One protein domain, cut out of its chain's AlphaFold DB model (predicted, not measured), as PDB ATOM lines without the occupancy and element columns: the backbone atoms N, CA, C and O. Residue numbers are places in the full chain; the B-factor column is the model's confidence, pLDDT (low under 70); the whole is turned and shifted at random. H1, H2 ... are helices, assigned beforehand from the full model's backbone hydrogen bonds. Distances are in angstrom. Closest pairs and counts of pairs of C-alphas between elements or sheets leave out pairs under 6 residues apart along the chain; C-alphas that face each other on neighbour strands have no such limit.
ATOM      1  N   GLN A  23     -16.438  28.317 -38.742       90.94
ATOM      2  CA  GLN A  23     -17.265  27.431 -37.934       90.94
ATOM      3  C   GLN A  23     -17.995  26.384 -38.786       90.94
ATOM      4  O   GLN A  23     -17.966  25.205 -38.426       90.94
ATOM      5  N   THR A  24     -18.593  26.765 -39.919       91.81
ATOM      6  CA  THR A  24     -19.233  25.805 -40.830       91.81
ATOM      7  C   THR A  24     -18.211  24.798 -41.352       91.81
ATOM      8  O   THR A  24     -18.459  23.594 -41.290       91.81
ATOM      9  N   ARG A  25     -17.027  25.252 -41.780       92.50
ATOM     10  CA  ARG A  25     -15.946  24.354 -42.234       92.50
ATOM     11  C   ARG A  25     -15.511  23.373 -41.146       92.50
ATOM     12  O   ARG A  25     -15.335  22.187 -41.416       92.50
ATOM     13  N   ASN A  26     -15.396  23.850 -39.908       93.81
ATOM     14  CA  ASN A  26     -15.045  23.022 -38.759       93.81
ATOM     15  C   ASN A  26     -16.099  21.946 -38.454       93.81
ATOM     16  O   ASN A  26     -15.745  20.813 -38.147       93.81
ATOM     17  N   GLN A  27     -17.388  22.267 -38.570       93.31
ATOM     18  CA  GLN A  27     -18.452  21.274 -38.389       93.31
ATOM     19  C   GLN A  27     -18.432  20.207 -39.486       93.31
ATOM     20  O   GLN A  27     -18.692  19.036 -39.222       93.31
ATOM     21  N   TRP A  28     -18.125  20.596 -40.722       93.50
ATOM     22  CA  TRP A  28     -18.096  19.663 -41.847       93.50
ATOM     23  C   TRP A  28     -16.946  18.661 -41.790       93.50
ATOM     24  O   TRP A  28     -17.113  17.533 -42.243       93.50
ATOM     25  N   LEU A  29     -15.838  19.011 -41.140       92.12
ATOM     26  CA  LEU A  29     -14.745  18.081 -40.837       92.12
ATOM     27  C   LEU A  29     -15.154  16.881 -39.974       92.12
ATOM     28  O   LEU A  29     -14.460  15.869 -39.986       92.12
ATOM     29  N   GLU A  30     -16.236  16.998 -39.205       90.69
ATOM     30  CA  GLU A  30     -16.798  15.892 -38.418       90.69
ATOM     31  C   GLU A  30     -17.930  15.167 -39.141       90.69
ATOM     32  O   GLU A  30     -18.218  14.016 -38.825       90.69
ATOM     33  N   LYS A  31     -18.590  15.839 -40.090       92.25
ATOM     34  CA  LYS A  31     -19.738  15.294 -40.822       92.25
ATOM     35  C   LYS A  31     -19.323  14.475 -42.038       92.25
ATOM     36  O   LYS A  31     -19.997  13.501 -42.358       92.25
ATOM     37  N   ASP A  32     -18.245  14.870 -42.711       93.69
ATOM     38  CA  ASP A  32     -17.765  14.213 -43.923       93.69
ATOM     39  C   ASP A  32     -16.558  13.316 -43.627       93.69
ATOM     40  O   ASP A  32     -15.507  13.770 -43.165       93.69
ATOM     41  N   ALA A  33     -16.698  12.023 -43.928       93.44
ATOM     42  CA  ALA A  33     -15.648  11.035 -43.691       93.44
ATOM     43  C   ALA A  33     -14.393  11.289 -44.548       93.44
ATOM     44  O   ALA A  33     -13.283  10.975 -44.117       93.44
ATOM     45  N   GLY A  34     -14.548  11.876 -45.740       93.25
ATOM     46  CA  GLY A  34     -13.438  12.232 -46.621       93.25
ATOM     47  C   GLY A  34     -12.606  13.379 -46.053       93.25
ATOM     48  O   GLY A  34     -11.382  13.268 -45.963       93.25
ATOM     49  N   LEU A  35     -13.260  14.448 -45.595       94.31
ATOM     50  CA  LEU A  35     -12.617  15.568 -44.908       94.31
ATOM     51  C   LEU A  35     -11.962  15.116 -43.605       94.31
ATOM     52  O   LEU A  35     -10.827  15.506 -43.329       94.31
ATOM     53  N   GLN A  36     -12.633  14.260 -42.831       95.00
ATOM     54  CA  GLN A  36     -12.067  13.712 -41.603       95.00
ATOM     55  C   GLN A  36     -10.796  12.901 -41.888       95.00
ATOM     56  O   GLN A  36      -9.776  13.111 -41.231       95.00
ATOM     57  N   ALA A  37     -10.821  12.014 -42.886       94.81
ATOM     58  CA  ALA A  37      -9.660  11.220 -43.276       94.81
ATOM     59  C   ALA A  37      -8.512  12.095 -43.807       94.81
ATOM     60  O   ALA A  37      -7.360  11.899 -43.415       94.81
ATOM     61  N   ALA A  38      -8.816  13.093 -44.643       93.31
ATOM     62  CA  ALA A  38      -7.831  14.037 -45.167       93.31
ATOM     63  C   ALA A  38      -7.170  14.856 -44.047       93.31
ATOM     64  O   ALA A  38      -5.947  15.018 -44.031       93.31
ATOM     65  N   TRP A  39      -7.954  15.312 -43.067       94.56
ATOM     66  CA  TRP A  39      -7.427  16.004 -41.894       94.56
ATOM     67  C   TRP A  39      -6.516  15.095 -41.064       94.56
ATOM     68  O   TRP A  39      -5.374  15.470 -40.791       94.56
ATOM     69  N   GLN A  40      -6.957  13.880 -40.729       93.81
ATOM     70  CA  GLN A  40      -6.140  12.923 -39.972       93.81
ATOM     71  C   GLN A  40      -4.828  12.578 -40.698       93.81
ATOM     72  O   GLN A  40      -3.771  12.503 -40.069       93.81
ATOM     73  N   ALA A  41      -4.864  12.445 -42.027       95.19
ATOM     74  CA  ALA A  41      -3.679  12.194 -42.847       95.19
ATOM     75  C   ALA A  41      -2.711  13.390 -42.894       95.19
ATOM     76  O   ALA A  41      -1.498  13.196 -42.960       95.19
ATOM     77  N   SER A  42      -3.226  14.623 -42.826       92.44
ATOM     78  CA  SER A  42      -2.405  15.840 -42.872       92.44
ATOM     79  C   SER A  42      -1.541  16.055 -41.626       92.44
ATOM     80  O   SER A  42      -0.552  16.781 -41.695       92.44
ATOM     81  N   ARG A  43      -1.910  15.444 -40.486       93.00
ATOM     82  CA  ARG A  43      -1.289  15.662 -39.162       93.00
ATOM     83  C   ARG A  43      -1.273  17.131 -38.706       93.00
ATOM     84  O   ARG A  43      -0.530  17.478 -37.792       93.00
ATOM     85  N   MET A  44      -2.085  17.983 -39.330       93.62
ATOM     86  CA  MET A  44      -2.239  19.391 -38.975       93.62
ATOM     87  C   MET A  44      -3.247  19.557 -37.841       93.62
ATOM     88  O   MET A  44      -4.136  18.719 -37.636       93.62
ATOM     89  N   THR A  45      -3.176  20.688 -37.142       94.06
ATOM     90  CA  THR A  45      -4.312  21.103 -36.320       94.06
ATOM     91  C   THR A  45      -5.522  21.379 -37.211       94.06
ATOM     92  O   THR A  45      -5.410  21.630 -38.413       94.06
ATOM     93  N   ARG A  46      -6.711  21.333 -36.617       92.38
ATOM     94  CA  ARG A  46      -7.969  21.533 -37.341       92.38
ATOM     95  C   ARG A  46      -8.021  22.900 -38.022       92.38
ATOM     96  O   ARG A  46      -8.353  22.992 -39.198       92.38
ATOM     97  N   ASP A  47      -7.601  23.940 -37.309       92.31
ATOM     98  CA  ASP A  47      -7.588  25.311 -37.820       92.31
ATOM     99  C   ASP A  47      -6.567  25.523 -38.937       92.31
ATOM    100  O   ASP A  47      -6.810  26.308 -39.853       92.31
ATOM    101  N   GLU A  48      -5.411  24.862 -38.873       94.88
ATOM    102  CA  GLU A  48      -4.429  24.875 -39.963       94.88
ATOM    103  C   GLU A  48      -4.979  24.151 -41.187       94.88
ATOM    104  O   GLU A  48      -4.957  24.705 -42.284       94.88
ATOM    105  N   PHE A  49      -5.548  22.959 -40.999       95.31
ATOM    106  CA  PHE A  49      -6.139  22.204 -42.095       95.31
ATOM    107  C   PHE A  49      -7.231  23.012 -42.804       95.31
ATOM    108  O   PHE A  49      -7.208  23.106 -44.030       95.31
ATOM    109  N   ILE A  50      -8.131  23.656 -42.051       93.25
ATOM    110  CA  ILE A  50      -9.184  24.508 -42.616       93.25
ATOM    111  C   ILE A  50      -8.583  25.676 -43.397       93.25
ATOM    112  O   ILE A  50      -8.960  25.879 -44.547       93.25
ATOM    113  N   ARG A  51      -7.630  26.413 -42.812       92.12
ATOM    114  CA  ARG A  51      -7.005  27.577 -43.464       92.12
ATOM    115  C   ARG A  51      -6.268  27.211 -44.752       92.12
ATOM    116  O   ARG A  51      -6.315  27.968 -45.717       92.12
ATOM    117  N   HIS A  52      -5.607  26.055 -44.790       93.62
ATOM    118  CA  HIS A  52      -4.897  25.590 -45.983       93.62
ATOM    119  C   HIS A  52      -5.824  24.989 -47.047       93.62
ATOM    120  O   HIS A  52      -5.477  25.004 -48.226       93.62
ATOM    121  N   ASN A  53      -6.995  24.483 -46.653       93.38
ATOM    122  CA  ASN A  53      -7.896  23.732 -47.527       93.38
ATOM    123  C   ASN A  53      -9.286  24.377 -47.665       93.38
ATOM    124  O   ASN A  53     -10.230  23.681 -48.032       93.38
ATOM    125  N   GLU A  54      -9.430  25.689 -47.419       91.06
ATOM    126  CA  GLU A  54     -10.728  26.396 -47.456       91.06
ATOM    127  C   GLU A  54     -11.517  26.083 -48.732       91.06
ATOM    128  O   GLU A  54     -12.684  25.718 -48.665       91.06
ATOM    129  N   SER A  55     -10.868  26.160 -49.897       90.06
ATOM    130  CA  SER A  55     -11.523  25.912 -51.187       90.06
ATOM    131  C   SER A  55     -11.926  24.451 -51.398       90.06
ATOM    132  O   SER A  55     -12.945  24.191 -52.033       90.06
ATOM    133  N   LEU A  56     -11.142  23.500 -50.880       91.44
ATOM    134  CA  LEU A  56     -11.472  22.076 -50.955       91.44
ATOM    135  C   LEU A  56     -12.671  21.766 -50.059       91.44
ATOM    136  O   LEU A  56     -13.602  21.100 -50.502       91.44
ATOM    137  N   ILE A  57     -12.671  22.291 -48.834       92.38
ATOM    138  CA  ILE A  57     -13.773  22.115 -47.888       92.38
ATOM    139  C   ILE A  57     -15.043  22.765 -48.445       92.38
ATOM    140  O   ILE A  57     -16.079  22.114 -48.493       92.38
ATOM    141  N   ASP A  58     -14.961  24.000 -48.948       91.56
ATOM    142  CA  ASP A  58     -16.110  24.701 -49.536       91.56
ATOM    143  C   ASP A  58     -16.720  23.928 -50.707       91.56
ATOM    144  O   ASP A  58     -17.942  23.872 -50.838       91.56
ATOM    145  N   LYS A  59     -15.880  23.295 -51.536       91.00
ATOM    146  CA  LYS A  59     -16.348  22.435 -52.624       91.00
ATOM    147  C   LYS A  59     -17.083  21.205 -52.093       91.00
ATOM    148  O   LYS A  59     -18.193  20.952 -52.537       91.00
ATOM    149  N   VAL A  60     -16.506  20.477 -51.135       91.62
ATOM    150  CA  VAL A  60     -17.156  19.292 -50.542       91.62
ATOM    151  C   VAL A  60     -18.500  19.660 -49.910       91.62
ATOM    152  O   VAL A  60     -19.470  18.920 -50.041       91.62
ATOM    153  N   ILE A  61     -18.580  20.822 -49.260       90.94
ATOM    154  CA  ILE A  61     -19.829  21.323 -48.680       90.94
ATOM    155  C   ILE A  61     -20.855  21.619 -49.775       90.94
ATOM    156  O   ILE A  61     -22.003  21.202 -49.654       90.94
ATOM    157  N   ALA A  62     -20.459  22.319 -50.840       90.19
ATOM    158  CA  ALA A  62     -21.350  22.622 -51.956       90.19
ATOM    159  C   ALA A  62     -21.849  21.348 -52.660       90.19
ATOM    160  O   ALA A  62     -23.038  21.251 -52.944       90.19
ATOM    161  N   ASP A  63     -20.967  20.369 -52.872       90.88
ATOM    162  CA  ASP A  63     -21.286  19.094 -53.523       90.88
ATOM    163  C   ASP A  63     -22.255  18.237 -52.680       90.88
ATOM    164  O   ASP A  63     -23.043  17.487 -53.241       90.88
ATOM    165  N   ASN A  64     -22.230  18.350 -51.344       86.38
ATOM    166  CA  ASN A  64     -23.169  17.644 -50.458       86.38
ATOM    167  C   ASN A  64     -24.505  18.386 -50.234       86.38
ATOM    168  O   ASN A  64     -25.446  17.796 -49.702       86.38
ATOM    169  N   LEU A  65     -24.577  19.686 -50.544       84.19
ATOM    170  CA  LEU A  65     -25.783  20.512 -50.379       84.19
ATOM    171  C   LEU A  65     -26.579  20.701 -51.683       84.19
ATOM    172  O   LEU A  65     -27.709  21.189 -51.615       84.19
ATOM    173  N   GLY A  66     -25.981  20.389 -52.836       64.75
ATOM    174  CA  GLY A  66     -26.634  20.374 -54.150       64.75
ATOM    175  C   GLY A  66     -27.374  19.074 -54.422       64.75
ATOM    176  O   GLY A  66     -28.385  19.151 -55.155       64.75
TER     177      GLY A  66
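AT A GLANCE: This is residues 23 to 66 of the 66 residues of an uncharacterized protein of Bradyrhizobium lablabi (UniProt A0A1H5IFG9). Four short helices make a small cluster: H2 turns off from H1 at a corner, H3 turns again and packs on H1 near Arg 25, and H4 runs back across H1, opposite ways to H2 and offset from it. H1 touches the other three, and the longest axis reaches from the link after H2 to the last residue after H4. The printed part has 44 residues with four named helices, in the order H1, H2, H3, H4, and no named strand; the class is all helix. It is compact, with a radius of gyration of the C-alphas of 9.4 A, and elongated, with spans of 30 by 18 by 15 A.

IN THESE COORDINATES: H1, residues 23 to 31, begins at C-alpha 23 at (-17.265, 27.431, -37.934) and is 12.7 A long. H2, residues 33 to 42, is 14.1 A long and ends at (-2.405, 15.840, -42.872). H3 covers residues 46 to 52. H4, residues 54 to 65, is 16.4 A long and ends at (-25.783, 20.512, -50.379).

HOW THE PARTS SIT: H1 is the hub. It touches H2 only at the corner, about perpendicular at 77 degrees, the C-alphas of Leu 29 and Gln 36 being closest at 5.2 A. H1 touches H3, closest at the C-alphas of Arg 25 and Ile 50, 6.8 A. H1 touches H4 at a steep tilt of 64 degrees, with the C-alphas of Arg 25 and Ile 57 closest at 6.5 A. H2 and H4 are close but not clearly touching, at a shallow tilt of 14 degrees, opposite ways. Every O i to N i+4 pair is within hydrogen-bond range in H2, H3 and H4; in H1 4 of 5 are.

THE WHOLE: The C-alphas of Arg 43 and Gly 66 are the two farthest apart, 29.8 A. The printed part has no cut, and the three links are tight. Residue 66, the chain's last, is under 70 in pLDDT.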